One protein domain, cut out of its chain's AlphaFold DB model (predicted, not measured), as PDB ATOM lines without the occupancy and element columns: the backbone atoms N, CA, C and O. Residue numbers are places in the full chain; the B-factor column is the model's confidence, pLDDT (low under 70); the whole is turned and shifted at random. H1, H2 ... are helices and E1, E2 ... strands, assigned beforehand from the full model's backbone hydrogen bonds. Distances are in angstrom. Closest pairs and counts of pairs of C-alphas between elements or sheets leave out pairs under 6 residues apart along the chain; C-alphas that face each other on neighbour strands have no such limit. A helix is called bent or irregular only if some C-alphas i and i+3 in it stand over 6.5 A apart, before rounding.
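AT A GLANCE: This is residues 32 to 129 of the 138 residues of an uncharacterized protein of Halomonas gudaonensis (UniProt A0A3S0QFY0). A hairpin of two strands, E1 and E2, lies across one end of a bundle of three long helices, H1, H2 and H3, which run up and down, each against the one before it in the chain. H2 is side by side with both H1 and H3, while H1 and H3 meet at the end away from the hairpin. The 98 printed residues hold three named helices and two named strands in the order H1, E1, E2, H2, H3; the sheet, E1 - E2, is antiparallel and the class is mostly helix. The whole is loose, with a radius of gyration of the C-alphas of 16.0 A, and flat, with spans of 49 by 35 by 19 A.

IN THESE COORDINATES: Begin at the sheet: find C-alpha 61 at (30.796, -37.442, -35.453), where E1, residues 61 to 68, sets out for 21.7 A. E2, residues 73 to 79, comes back over 19.3 A. H2, residues 82 to 103, then runs 31.8 A, and H3, residues 109 to 128, runs 28.8 A to C-alpha 128 at (36.235, -28.736, -35.206). Go back to C-alpha 32 at (62.789, -33.201, -22.532) for H1, residues 32 to 56, 36.6 A long. H1 has a kink of 34 degrees near residue 50 and is only just irregular, with C-alphas 50 and 53 at 6.9 A.

HOW THE PARTS SIT: Look first at the hairpin E1 and E2, antiparallel at 164 degrees, where N 63 and O 77 are within hydrogen-bond range at 2.8 A, as are N 75 and O 65 at 2.8 A. The closest C-alphas of E2 and H3, those of Leu 77 and Met 128, are 5.3 A apart; those of E2 and H1, Val 55 and Ile 79, are 7.1 A apart. E1 is apart from H2 and from H3. Among the helices, H2 and H3 form a helical hairpin: they touch, closest at the C-alphas of Ser 86 and Leu 124, 5.6 A, at a shallow tilt of 7 degrees, opposite ways. H1 and H2 touch, closest at the C-alphas of Leu 45 and Leu 90, 5.8 A, at a shallow tilt of 20 degrees, opposite ways. H1 and H3 only just touch, with 3 pairs of C-alphas within 8 A, made by residues 33 to 37 of H1 and 110 to 113 of H3 alone; the closest are those of Cys 33 and Gly 110, 7.2 A, and they run the same way at a shallow tilt of 14 degrees. In H3 every O i to N i+4 pair is within hydrogen-bond range; in H1 17 of 21 are, in H2 13 of 18.

THE WHOLE: The two C-alphas farthest apart, those of Leu 70 and Ala 105, are 51.6 A apart. The printed part, residues 32 to 129, has no cut, and its four links are tight. Mean pLDDT of the printed part is 75.6; look for values under 70 in 28 residues, among them 71 to 76 and 102 to 109.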
ATOM      1  N   PHE A  32      63.940 -32.705 -23.283       69.31
ATOM      2  CA  PHE A  32      62.789 -33.201 -22.532       69.31
ATOM      3  C   PHE A  32      61.551 -32.352 -22.824       69.31
ATOM      4  O   PHE A  32      60.471 -32.895 -23.028       69.31
ATOM      5  N   CYS A  33      61.735 -31.033 -22.936       71.62
ATOM      6  CA  CYS A  33      60.677 -30.093 -23.283       71.62
ATOM      7  C   CYS A  33      60.094 -30.386 -24.675       71.62
ATOM      8  O   CYS A  33      58.883 -30.546 -24.806       71.62
ATOM      9  N   VAL A  34      60.944 -30.566 -25.695       71.88
ATOM     10  CA  VAL A  34      60.489 -30.901 -27.058       71.88
ATOM     11  C   VAL A  34      59.778 -32.252 -27.089       71.88
ATOM     12  O   VAL A  34      58.655 -32.329 -27.582       71.88
ATOM     13  N   LYS A  35      60.385 -33.313 -26.532       74.88
ATOM     14  CA  LYS A  35      59.767 -34.649 -26.526       74.88
ATOM     15  C   LYS A  35      58.415 -34.641 -25.817       74.88
ATOM     16  O   LYS A  35      57.464 -35.192 -26.351       74.88
ATOM     17  N   ALA A  36      58.316 -33.990 -24.660       77.69
ATOM     18  CA  ALA A  36      57.069 -33.912 -23.905       77.69
ATOM     19  C   ALA A  36      55.988 -33.107 -24.651       77.69
ATOM     20  O   ALA A  36      54.827 -33.505 -24.666       77.69
ATOM     21  N   THR A  37      56.377 -32.025 -25.331       79.31
ATOM     22  CA  THR A  37      55.475 -31.189 -26.144       79.31
ATOM     23  C   THR A  37      54.957 -31.938 -27.373       79.31
ATOM     24  O   THR A  37      53.816 -31.729 -27.765       79.31
ATOM     25  N   LEU A  38      55.759 -32.836 -27.960       82.50
ATOM     26  CA  LEU A  38      55.397 -33.611 -29.153       82.50
ATOM     27  C   LEU A  38      54.384 -34.736 -28.869       82.50
ATOM     28  O   LEU A  38      53.650 -35.147 -29.764       82.50
ATOM     29  N   VAL A  39      54.335 -35.237 -27.630       84.00
ATOM     30  CA  VAL A  39      53.450 -36.351 -27.244       84.00
ATOM     31  C   VAL A  39      51.974 -35.974 -27.393       84.00
ATOM     32  O   VAL A  39      51.198 -36.769 -27.918       84.00
ATOM     33  N   ALA A  40      51.587 -34.763 -26.985       82.44
ATOM     34  CA  ALA A  40      50.203 -34.292 -27.074       82.44
ATOM     35  C   ALA A  40      49.654 -34.246 -28.523       82.44
ATOM     36  O   ALA A  40      48.636 -34.894 -28.780       82.44
ATOM     37  N   PRO A  41      50.303 -33.568 -29.497       83.00
ATOM     38  CA  PRO A  41      49.860 -33.577 -30.888       83.00
ATOM     39  C   PRO A  41      49.926 -34.957 -31.533       83.00
ATOM     40  O   PRO A  41      49.055 -35.273 -32.331       83.00
ATOM     41  N   LEU A  42      50.906 -35.803 -31.194       85.00
ATOM     42  CA  LEU A  42      50.965 -37.166 -31.733       85.00
ATOM     43  C   LEU A  42      49.791 -38.031 -31.262       85.00
ATOM     44  O   LEU A  42      49.215 -38.761 -32.067       85.00
ATOM     45  N   LEU A  43      49.409 -37.932 -29.986       84.12
ATOM     46  CA  LEU A  43      48.231 -38.624 -29.459       84.12
ATOM     47  C   LEU A  43      46.941 -38.116 -30.107       84.12
ATOM     48  O   LEU A  43      46.113 -38.920 -30.531       84.12
ATOM     49  N   ALA A  44      46.789 -36.796 -30.229       81.38
ATOM     50  CA  ALA A  44      45.642 -36.199 -30.906       81.38
ATOM     51  C   ALA A  44      45.579 -36.603 -32.390       81.38
ATOM     52  O   ALA A  44      44.509 -36.946 -32.882       81.38
ATOM     53  N   LEU A  45      46.719 -36.656 -33.087       84.56
ATOM     54  CA  LEU A  45      46.803 -37.130 -34.469       84.56
ATOM     55  C   LEU A  45      46.363 -38.589 -34.580       84.56
ATOM     56  O   LEU A  45      45.552 -38.900 -35.444       84.56
ATOM     57  N   ALA A  46      46.840 -39.469 -33.696       84.81
ATOM     58  CA  ALA A  46      46.443 -40.876 -33.690       84.81
ATOM     59  C   ALA A  46      44.932 -41.060 -33.454       84.81
ATOM     60  O   ALA A  46      44.308 -41.883 -34.121       84.81
ATOM     61  N   LEU A  47      44.338 -40.264 -32.556       79.56
ATOM     62  CA  LEU A  47      42.891 -40.246 -32.304       79.56
ATOM     63  C   LEU A  47      42.090 -39.745 -33.510       79.56
ATOM     64  O   LEU A  47      41.060 -40.319 -33.846       79.56
ATOM     65  N   VAL A  48      42.546 -38.695 -34.193       77.31
ATOM     66  CA  VAL A  48      41.877 -38.234 -35.421       77.31
ATOM     67  C   VAL A  48      42.004 -39.291 -36.521       77.31
ATOM     68  O   VAL A  48      41.026 -39.590 -37.201       77.31
ATOM     69  N   LEU A  49      43.174 -39.920 -36.662       80.94
ATOM     70  CA  LEU A  49      43.417 -40.966 -37.658       80.94
ATOM     71  C   LEU A  49      42.537 -42.204 -37.431       80.94
ATOM     72  O   LEU A  49      42.117 -42.827 -38.402       80.94
ATOM     73  N   SER A  50      42.228 -42.550 -36.176       79.56
ATOM     74  CA  SER A  50      41.320 -43.661 -35.863       79.56
ATOM     75  C   SER A  50      39.853 -43.341 -36.160       79.56
ATOM     76  O   SER A  50      39.092 -44.257 -36.459       79.56
ATOM     77  N   ASN A  51      39.462 -42.063 -36.130       71.81
ATOM     78  CA  ASN A  51      38.113 -41.610 -36.487       71.81
ATOM     79  C   ASN A  51      37.974 -41.262 -37.983       71.81
ATOM     80  O   ASN A  51      36.859 -41.218 -38.497       71.81
ATOM     81  N   ALA A  52      39.079 -41.077 -38.713       74.00
ATOM     82  CA  ALA A  52      39.065 -40.770 -40.145       74.00
ATOM     83  C   ALA A  52      38.262 -41.770 -41.012       74.00
ATOM     84  O   ALA A  52      37.528 -41.311 -41.887       74.00
ATOM     85  N   PRO A  53      38.315 -43.104 -40.797       70.81
ATOM     86  CA  PRO A  53      37.532 -44.058 -41.586       70.81
ATOM     87  C   PRO A  53      36.019 -43.862 -41.438       70.81
ATOM     88  O   PRO A  53      35.289 -44.039 -42.412       70.81
ATOM     89  N   ALA A  54      35.549 -43.468 -40.249       69.31
ATOM     90  CA  ALA A  54      34.135 -43.182 -40.010       69.31
ATOM     91  C   ALA A  54      33.685 -41.960 -40.828       69.31
ATOM     92  O   ALA A  54      32.686 -42.019 -41.538       69.31
ATOM     93  N   VAL A  55      34.510 -40.909 -40.860       69.00
ATOM     94  CA  VAL A  55      34.253 -39.698 -41.661       69.00
ATOM     95  C   VAL A  55      34.225 -40.009 -43.162       69.00
ATOM     96  O   VAL A  55      33.342 -39.545 -43.880       69.00
ATOM     97  N   PHE A  56      35.146 -40.847 -43.656       68.44
ATOM     98  CA  PHE A  56      35.136 -41.308 -45.054       68.44
ATOM     99  C   PHE A  56      33.940 -42.204 -45.396       68.44
ATOM    100  O   PHE A  56      33.567 -42.291 -46.565       68.44
ATOM    101  N   SER A  57      33.326 -42.841 -44.397       74.12
ATOM    102  CA  SER A  57      32.103 -43.636 -44.565       74.12
ATOM    103  C   SER A  57      30.839 -42.767 -44.646       74.12
ATOM    104  O   SER A  57      29.756 -43.292 -44.890       74.12
ATOM    105  N   GLY A  58      30.971 -41.444 -44.489       64.69
ATOM    106  CA  GLY A  58      29.863 -40.489 -44.479       64.69
ATOM    107  C   GLY A  58      29.251 -40.254 -43.097       64.69
ATOM    108  O   GLY A  58      28.303 -39.477 -42.997       64.69
ATOM    109  N   ASP A  59      29.791 -40.877 -42.043       65.44
ATOM    110  CA  ASP A  59      29.345 -40.630 -40.676       65.44
ATOM    111  C   ASP A  59      29.888 -39.295 -40.169       65.44
ATOM    112  O   ASP A  59      31.072 -38.971 -40.290       65.44
ATOM    113  N   VAL A  60      28.996 -38.522 -39.560       67.25
ATOM    114  CA  VAL A  60      29.311 -37.231 -38.962       67.25
ATOM    115  C   VAL A  60      29.389 -37.419 -37.454       67.25
ATOM    116  O   VAL A  60      28.373 -37.611 -36.785       67.25
ATOM    117  N   VAL A  61      30.600 -37.356 -36.903       67.94
ATOM    118  CA  VAL A  61      30.796 -37.442 -35.453       67.94
ATOM    119  C   VAL A  61      30.600 -36.046 -34.876       67.94
ATOM    120  O   VAL A  61      31.444 -35.173 -35.068       67.94
ATOM    121  N   SER A  62      29.480 -35.825 -34.188       70.81
ATOM    122  CA  SER A  62      29.195 -34.566 -33.495       70.81
ATOM    123  C   SER A  62      29.104 -34.774 -31.986       70.81
ATOM    124  O   SER A  62      28.585 -35.780 -31.503       70.81
ATOM    125  N   LEU A  63      29.639 -33.818 -31.238       68.50
ATOM    126  CA  LEU A  63      29.562 -33.732 -29.790       68.50
ATOM    127  C   LEU A  63      28.972 -32.374 -29.443       68.50
ATOM    128  O   LEU A  63      29.544 -31.349 -29.794       68.50
ATOM    129  N   GLN A  64      27.857 -32.372 -28.726       69.62
ATOM    130  CA  GLN A  64      27.227 -31.156 -28.226       69.62
ATOM    131  C   GLN A  64      27.379 -31.124 -26.709       69.62
ATOM    132  O   GLN A  64      26.936 -32.037 -26.011       69.62
ATOM    133  N   ILE A  65      28.049 -30.095 -26.201       68.44
ATOM    134  CA  ILE A  65      28.222 -29.863 -24.772       68.44
ATOM    135  C   ILE A  65      27.394 -28.631 -24.404       68.44
ATOM    136  O   ILE A  65      27.735 -27.533 -24.847       68.44
ATOM    137  N   PRO A  66      26.344 -28.774 -23.578       69.56
ATOM    138  CA  PRO A  66      25.558 -27.631 -23.147       69.56
ATOM    139  C   PRO A  66      26.407 -26.762 -22.225       69.56
ATOM    140  O   PRO A  66      26.726 -27.151 -21.100       69.56
ATOM    141  N   TRP A  67      26.822 -25.596 -22.721       70.19
ATOM    142  CA  TRP A  67      27.690 -24.698 -21.965       70.19
ATOM    143  C   TRP A  67      26.868 -23.694 -21.172       70.19
ATOM    144  O   TRP A  67      27.043 -23.558 -19.960       70.19
ATOM    145  N   MET A  68      25.940 -23.020 -21.848       70.94
ATOM    146  CA  MET A  68      25.066 -22.036 -21.233       70.94
ATOM    147  C   MET A  68      23.636 -22.211 -21.761       70.94
ATOM    148  O   MET A  68      23.152 -21.405 -22.559       70.94
ATOM    149  N   PRO A  69      22.930 -23.256 -21.285       66.94
ATOM    150  CA  PRO A  69      21.612 -23.628 -21.799       66.94
ATOM    151  C   PRO A  69      20.556 -22.533 -21.591       66.94
ATOM    152  O   PRO A  69      19.615 -22.432 -22.368       66.94
ATOM    153  N   LEU A  70      20.736 -21.651 -20.598       70.94
ATOM    154  CA  LEU A  70      19.871 -20.480 -20.389       70.94
ATOM    155  C   LEU A  70      19.916 -19.456 -21.537       70.94
ATOM    156  O   LEU A  70      18.980 -18.675 -21.674       70.94
ATOM    157  N   LEU A  71      20.987 -19.441 -22.333       67.31
ATOM    158  CA  LEU A  71      21.122 -18.591 -23.521       67.31
ATOM    159  C   LEU A  71      20.994 -19.381 -24.832       67.31
ATOM    160  O   LEU A  71      21.179 -18.796 -25.894       67.31
ATOM    161  N   GLY A  72      20.713 -20.689 -24.773       64.31
ATOM    162  CA  GLY A  72      20.739 -21.562 -25.953       64.31
ATOM    163  C   GLY A  72      22.136 -21.718 -26.568       64.31
ATOM    164  O   GLY A  72      22.250 -21.961 -27.764       64.31
ATOM    165  N   LEU A  73      23.195 -21.522 -25.771       64.00
ATOM    166  CA  LEU A  73      24.585 -21.663 -26.201       64.00
ATOM    167  C   LEU A  73      25.085 -23.076 -25.900       64.00
ATOM    168  O   LEU A  73      25.431 -23.397 -24.754       64.00
ATOM    169  N   ASP A  74      25.187 -23.874 -26.957       67.50
ATOM    170  CA  ASP A  74      25.766 -25.209 -26.927       67.50
ATOM    171  C   ASP A  74      27.110 -25.213 -27.667       67.50
ATOM    172  O   ASP A  74      27.251 -24.686 -28.769       67.50
ATOM    173  N   LEU A  75      28.132 -25.797 -27.040       66.56
ATOM    174  CA  LEU A  75      29.424 -26.033 -27.673       66.56
ATOM    175  C   LEU A  75      29.308 -27.288 -28.532       66.56
ATOM    176  O   LEU A  75      29.372 -28.405 -28.018       66.56
ATOM    177  N   ALA A  76      29.140 -27.096 -29.835       68.75
ATOM    178  CA  ALA A  76      29.106 -28.177 -30.803       68.75
ATOM    179  C   ALA A  76      30.480 -28.355 -31.469       68.75
ATOM    180  O   ALA A  76      31.029 -27.443 -32.086       68.75
ATOM    181  N   LEU A  77      31.040 -29.554 -31.332       70.88
ATOM    182  CA  LEU A  77      32.251 -30.005 -32.010       70.88
ATOM    183  C   LEU A  77      31.854 -31.056 -33.038       70.88
ATOM    184  O   LEU A  77      31.207 -32.040 -32.680       70.88
ATOM    185  N   ARG A  78      32.243 -30.882 -34.298       71.44
ATOM    186  CA  ARG A  78      31.894 -31.804 -35.378       71.44
ATOM    187  C   ARG A  78      33.120 -32.187 -36.191       71.44
ATOM    188  O   ARG A  78      33.940 -31.344 -36.540       71.44
ATOM    189  N   ILE A  79      33.234 -33.479 -36.490       70.62
ATOM    190  CA  ILE A  79      34.171 -34.005 -37.482       70.62
ATOM    191  C   ILE A  79      33.369 -34.536 -38.661       70.62
ATOM    192  O   ILE A  79      32.758 -35.601 -38.606       70.62
ATOM    193  N   ASP A  80      33.391 -33.753 -39.724       75.38
ATOM    194  CA  ASP A  80      32.841 -33.994 -41.050       75.38
ATOM    195  C   ASP A  80      33.965 -33.833 -42.100       75.38
ATOM    196  O   ASP A  80      35.153 -33.840 -41.768       75.38
ATOM    197  N   GLY A  81      33.626 -33.714 -43.390       71.38
ATOM    198  CA  GLY A  81      34.614 -33.526 -44.464       71.38
ATOM    199  C   GLY A  81      35.625 -32.390 -44.202       71.38
ATOM    200  O   GLY A  81      36.830 -32.633 -44.305       71.38
ATOM    201  N   PRO A  82      35.183 -31.176 -43.809       69.75
ATOM    202  CA  PRO A  82      36.069 -30.089 -43.381       69.75
ATOM    203  C   PRO A  82      36.905 -30.444 -42.146       69.75
ATOM    204  O   PRO A  82      38.078 -30.080 -42.074       69.75
ATOM    205  N   GLY A  83      36.341 -31.219 -41.215       73.88
ATOM    206  CA  GLY A  83      37.010 -31.707 -40.010       73.88
ATOM    207  C   GLY A  83      38.292 -32.504 -40.272       73.88
ATOM    208  O   GLY A  83      39.175 -32.522 -39.414       73.88
ATOM    209  N   LEU A  84      38.475 -33.089 -41.463       78.75
ATOM    210  CA  LEU A  84      39.727 -33.753 -41.858       78.75
ATOM    211  C   LEU A  84      40.922 -32.788 -41.974       78.75
ATOM    212  O   LEU A  84      42.065 -33.239 -41.913       78.75
ATOM    213  N   PHE A  85      40.713 -31.467 -42.056       82.44
ATOM    214  CA  PHE A  85      41.815 -30.494 -41.983       82.44
ATOM    215  C   PHE A  85      42.581 -30.554 -40.653       82.44
ATOM    216  O   PHE A  85      43.758 -30.188 -40.602       82.44
ATOM    217  N   SER A  86      41.957 -31.077 -39.592       84.25
ATOM    218  CA  SER A  86      42.609 -31.338 -38.303       84.25
ATOM    219  C   SER A  86      43.873 -32.196 -38.440       84.25
ATOM    220  O   SER A  86      44.871 -31.919 -37.774       84.25
ATOM    221  N   LEU A  87      43.884 -33.173 -39.355       84.62
ATOM    222  CA  LEU A  87      45.044 -34.020 -39.653       84.62
ATOM    223  C   LEU A  87      46.227 -33.221 -40.192       84.62
ATOM    224  O   LEU A  87      47.369 -33.459 -39.799       84.62
ATOM    225  N   LEU A  88      45.952 -32.249 -41.063       87.06
ATOM    226  CA  LEU A  88      46.976 -31.375 -41.620       87.06
ATOM    227  C   LEU A  88      47.537 -30.442 -40.541       87.06
ATOM    228  O   LEU A  88      48.751 -30.282 -40.442       87.06
ATOM    229  N   ILE A  89      46.665 -29.881 -39.699       88.50
ATOM    230  CA  ILE A  89      47.055 -29.000 -38.589       88.50
ATOM    231  C   ILE A  89      47.930 -29.754 -37.582       88.50
ATOM    232  O   ILE A  89      48.996 -29.265 -37.211       88.50
ATOM    233  N   LEU A  90      47.522 -30.957 -37.174       86.12
ATOM    234  CA  LEU A  90      48.271 -31.802 -36.238       86.12
ATOM    235  C   LEU A  90      49.582 -32.317 -36.849       86.12
ATOM    236  O   LEU A  90      50.615 -32.320 -36.179       86.12
ATOM    237  N   GLY A  91      49.561 -32.715 -38.123       87.19
ATOM    238  CA  GLY A  91      50.737 -33.204 -38.840       87.19
ATOM    239  C   GLY A  91      51.797 -32.120 -39.022       87.19
ATOM    240  O   GLY A  91      52.946 -32.297 -38.611       87.19
ATOM    241  N   ILE A  92      51.408 -30.970 -39.581       88.12
ATOM    242  CA  ILE A  92      52.313 -29.831 -39.779       88.12
ATOM    243  C   ILE A  92      52.736 -29.245 -38.428       88.12
ATOM    244  O   ILE A  92      53.916 -28.965 -38.235       88.12
ATOM    245  N   GLY A  93      51.815 -29.113 -37.469       85.81
ATOM    246  CA  GLY A  93      52.114 -28.625 -36.123       85.81
ATOM    247  C   GLY A  93      53.173 -29.473 -35.417       85.81
ATOM    248  O   GLY A  93      54.141 -28.929 -34.889       85.81
ATOM    249  N   SER A  94      53.067 -30.803 -35.489       85.25
ATOM    250  CA  SER A  94      54.093 -31.723 -34.977       85.25
ATOM    251  C   SER A  94      55.449 -31.524 -35.668       85.25
ATOM    252  O   SER A  94      56.486 -31.441 -35.005       85.25
ATOM    253  N   LEU A  95      55.455 -31.363 -36.995       85.69
ATOM    254  CA  LEU A  95      56.682 -31.143 -37.761       85.69
ATOM    255  C   LEU A  95      57.356 -29.807 -37.407       85.69
ATOM    256  O   LEU A  95      58.578 -29.749 -37.290       85.69
ATOM    257  N   ILE A  96      56.570 -28.751 -37.176       84.44
ATOM    258  CA  ILE A  96      57.058 -27.439 -36.728       84.44
ATOM    259  C   ILE A  96      57.636 -27.530 -35.313       84.44
ATOM    260  O   ILE A  96      58.711 -26.993 -35.059       84.44
ATOM    261  N   LEU A  97      56.971 -28.236 -34.391       80.44
ATOM    262  CA  LEU A  97      57.487 -28.451 -33.034       80.44
ATOM    263  C   LEU A  97      58.809 -29.234 -33.051       80.44
ATOM    264  O   LEU A  97      59.722 -28.919 -32.285       80.44
ATOM    265  N   TYR A  98      58.947 -30.201 -33.963       81.19
ATOM    266  CA  TYR A  98      60.213 -30.890 -34.208       81.19
ATOM    267  C   TYR A  98      61.269 -29.954 -34.819       81.19
ATOM    268  O   TYR A  98      62.407 -29.936 -34.361       81.19
ATOM    269  N   ALA A  99      60.904 -29.115 -35.792       77.12
ATOM    270  CA  ALA A  99      61.804 -28.117 -36.373       77.12
ATOM    271  C   ALA A  99      62.257 -27.060 -35.347       77.12
ATOM    272  O   ALA A  99      63.385 -26.578 -35.422       77.12
ATOM    273  N   GLY A 100      61.434 -26.761 -34.336       71.19
ATOM    274  CA  GLY A 100      61.813 -25.936 -33.186       71.19
ATOM    275  C   GLY A 100      63.021 -26.492 -32.422       71.19
ATOM    276  O   GLY A 100      63.839 -25.725 -31.919       71.19
ATOM    277  N   HIS A 101      63.214 -27.818 -32.417       70.62
ATOM    278  CA  HIS A 101      64.441 -28.430 -31.906       70.62
ATOM    279  C   HIS A 101      65.671 -28.057 -32.737       70.62
ATOM    280  O   HIS A 101      66.752 -27.929 -32.173       70.62
ATOM    281  N   TYR A 102      65.519 -27.880 -34.050       69.56
ATOM    282  CA  TYR A 102      66.616 -27.587 -34.970       69.56
ATOM    283  C   TYR A 102      66.970 -26.091 -35.012       69.56
ATOM    284  O   TYR A 102      68.145 -25.745 -35.072       69.56
ATOM    285  N   LEU A 103      65.969 -25.207 -34.942       62.56
ATOM    286  CA  LEU A 103      66.146 -23.767 -35.172       62.56
ATOM    287  C   LEU A 103      66.631 -22.983 -33.939       62.56
ATOM    288  O   LEU A 103      67.293 -21.957 -34.080       62.56
ATOM    289  N   SER A 104      66.313 -23.444 -32.728       58.75
ATOM    290  CA  SER A 104      66.526 -22.649 -31.514       58.75
ATOM    291  C   SER A 104      67.889 -22.929 -30.872       58.75
ATOM    292  O   SER A 104      68.020 -23.755 -29.975       58.75
ATOM    293  N   ALA A 105      68.950 -22.306 -31.391       55.38
ATOM    294  CA  ALA A 105      70.311 -22.459 -30.866       55.38
ATOM    295  C   ALA A 105      70.653 -21.497 -29.705       55.38
ATOM    296  O   ALA A 105      71.584 -21.800 -28.967       55.38
ATOM    297  N   ASP A 106      69.896 -20.404 -29.507       57.66
ATOM    298  CA  ASP A 106      70.362 -19.245 -28.711       57.66
ATOM    299  C   ASP A 106      69.318 -18.547 -27.795       57.66
ATOM    300  O   ASP A 106      69.626 -17.516 -27.199       57.66
ATOM    301  N   GLY A 107      68.083 -19.049 -27.619       56.22
ATOM    302  CA  GLY A 107      67.069 -18.330 -26.816       56.22
ATOM    303  C   GLY A 107      65.900 -19.172 -26.298       56.22
ATOM    304  O   GLY A 107      65.741 -20.309 -26.703       56.22
ATOM    305  N   ASP A 108      65.107 -18.604 -25.373       62.09
ATOM    306  CA  ASP A 108      64.028 -19.207 -24.551       62.09
ATOM    307  C   ASP A 108      63.057 -20.164 -25.300       62.09
ATOM    308  O   ASP A 108      61.928 -19.806 -25.652       62.09
ATOM    309  N   ASP A 109      63.505 -21.409 -25.513       69.00
ATOM    310  CA  ASP A 109      62.842 -22.469 -26.294       69.00
ATOM    311  C   ASP A 109      61.390 -22.731 -25.866       69.00
ATOM    312  O   ASP A 109      60.523 -23.047 -26.685       69.00
ATOM    313  N   GLY A 110      61.109 -22.603 -24.567       70.25
ATOM    314  CA  GLY A 110      59.815 -22.952 -23.986       70.25
ATOM    315  C   GLY A 110      58.675 -22.052 -24.460       70.25
ATOM    316  O   GLY A 110      57.572 -22.540 -24.706       70.25
ATOM    317  N   ARG A 111      58.933 -20.748 -24.634       76.12
ATOM    318  CA  ARG A 111      57.902 -19.787 -25.068       76.12
ATOM    319  C   ARG A 111      57.514 -19.992 -26.524       76.12
ATOM    320  O   ARG A 111      56.330 -19.955 -26.844       76.12
ATOM    321  N   PHE A 112      58.493 -20.237 -27.394       78.94
ATOM    322  CA  PHE A 112      58.240 -20.514 -28.807       78.94
ATOM    323  C   PHE A 112      57.378 -21.772 -28.979       78.94
ATOM    324  O   PHE A 112      56.355 -21.733 -29.662       78.94
ATOM    325  N   LEU A 113      57.741 -22.859 -28.288       79.25
ATOM    326  CA  LEU A 113      56.974 -24.110 -28.287       79.25
ATOM    327  C   LEU A 113      55.550 -23.907 -27.749       79.25
ATOM    328  O   LEU A 113      54.600 -24.428 -28.331       79.25
ATOM    329  N   ALA A 114      55.384 -23.120 -26.681       80.88
ATOM    330  CA  ALA A 114      54.070 -22.804 -26.124       80.88
ATOM    331  C   ALA A 114      53.193 -22.016 -27.111       80.88
ATOM    332  O   ALA A 114      52.037 -22.384 -27.310       80.88
ATOM    333  N   TYR A 115      53.732 -20.988 -27.777       83.06
ATOM    334  CA  TYR A 115      52.984 -20.235 -28.790       83.06
ATOM    335  C   TYR A 115      52.616 -21.090 -30.002       83.06
ATOM    336  O   TYR A 115      51.487 -21.004 -30.477       83.06
ATOM    337  N   MET A 116      53.524 -21.947 -30.475       85.19
ATOM    338  CA  MET A 116      53.228 -22.879 -31.567       85.19
ATOM    339  C   MET A 116      52.150 -23.889 -31.184       85.19
ATOM    340  O   MET A 116      51.239 -24.138 -31.974       85.19
ATOM    341  N   MET A 117      52.194 -24.432 -29.964       83.81
ATOM    342  CA  MET A 117      51.155 -25.355 -29.520       83.81
ATOM    343  C   MET A 117      49.808 -24.652 -29.321       83.81
ATOM    344  O   MET A 117      48.771 -25.204 -29.683       83.81
ATOM    345  N   LEU A 118      49.812 -23.425 -28.800       84.69
ATOM    346  CA  LEU A 118      48.603 -22.621 -28.646       84.69
ATOM    347  C   LEU A 118      47.984 -22.289 -30.007       84.69
ATOM    348  O   LEU A 118      46.781 -22.452 -30.184       84.69
ATOM    349  N   PHE A 119      48.807 -21.911 -30.985       86.06
ATOM    350  CA  PHE A 119      48.370 -21.674 -32.360       86.06
ATOM    351  C   PHE A 119      47.753 -22.930 -32.990       86.06
ATOM    352  O   PHE A 119      46.647 -22.880 -33.525       86.06
ATOM    353  N   MET A 120      48.432 -24.074 -32.873       87.19
ATOM    354  CA  MET A 120      47.939 -25.359 -33.372       87.19
ATOM    355  C   MET A 120      46.616 -25.765 -32.701       87.19
ATOM    356  O   MET A 120      45.694 -26.202 -33.385       87.19
ATOM    357  N   THR A 121      46.500 -25.584 -31.382       84.31
ATOM    358  CA  THR A 121      45.287 -25.917 -30.613       84.31
ATOM    359  C   THR A 121      44.117 -25.008 -30.990       84.31
ATOM    360  O   THR A 121      43.003 -25.492 -31.166       84.31
ATOM    361  N   ALA A 122      44.363 -23.708 -31.175       84.12
ATOM    362  CA  ALA A 122      43.342 -22.764 -31.618       84.12
ATOM    363  C   ALA A 122      42.821 -23.107 -33.020       84.12
ATOM    364  O   ALA A 122      41.612 -23.169 -33.226       84.12
ATOM    365  N   MET A 123      43.717 -23.397 -33.969       86.94
ATOM    366  CA  MET A 123      43.329 -23.799 -35.325       86.94
ATOM    367  C   MET A 123      42.562 -25.121 -35.345       86.94
ATOM    368  O   MET A 123      41.578 -25.248 -36.070       86.94
ATOM    369  N   LEU A 124      42.970 -26.091 -34.520       83.38
ATOM    370  CA  LEU A 124      42.240 -27.347 -34.362       83.38
ATOM    371  C   LEU A 124      40.823 -27.099 -33.828       83.38
ATOM    372  O   LEU A 124      39.870 -27.652 -34.363       83.38
ATOM    373  N   GLY A 125      40.684 -26.236 -32.817       79.06
ATOM    374  CA  GLY A 125      39.386 -25.840 -32.274       79.06
ATOM    375  C   GLY A 125      38.481 -25.185 -33.316       79.06
ATOM    376  O   GLY A 125      37.316 -25.545 -33.394       79.06
ATOM    377  N   ILE A 126      39.017 -24.293 -34.156       80.06
ATOM    378  CA  ILE A 126      38.257 -23.622 -35.225       80.06
ATOM    379  C   ILE A 126      37.755 -24.622 -36.270       80.06
ATOM    380  O   ILE A 126      36.608 -24.539 -36.685       80.06
ATOM    381  N   VAL A 127      38.591 -25.575 -36.690       81.81
ATOM    382  CA  VAL A 127      38.197 -26.578 -37.697       81.81
ATOM    383  C   VAL A 127      37.163 -27.566 -37.159       81.81
ATOM    384  O   VAL A 127      36.357 -28.078 -37.925       81.81
ATOM    385  N   MET A 128      37.200 -27.850 -35.858       74.38
ATOM    386  CA  MET A 128      36.235 -28.736 -35.206       74.38
ATOM    387  C   MET A 128      34.968 -27.998 -34.761       74.38
ATOM    388  O   MET A 128      33.986 -28.656 -34.432       74.38
ATOM    389  N   ALA A 129      34.994 -26.666 -34.678       70.81
ATOM    390  CA  ALA A 129      33.853 -25.878 -34.246       70.81
ATOM    391  C   ALA A 129      32.754 -25.965 -35.302       70.81
ATOM    392  O   ALA A 129      32.944 -25.600 -36.461       70.81
TER     393      ALA A 129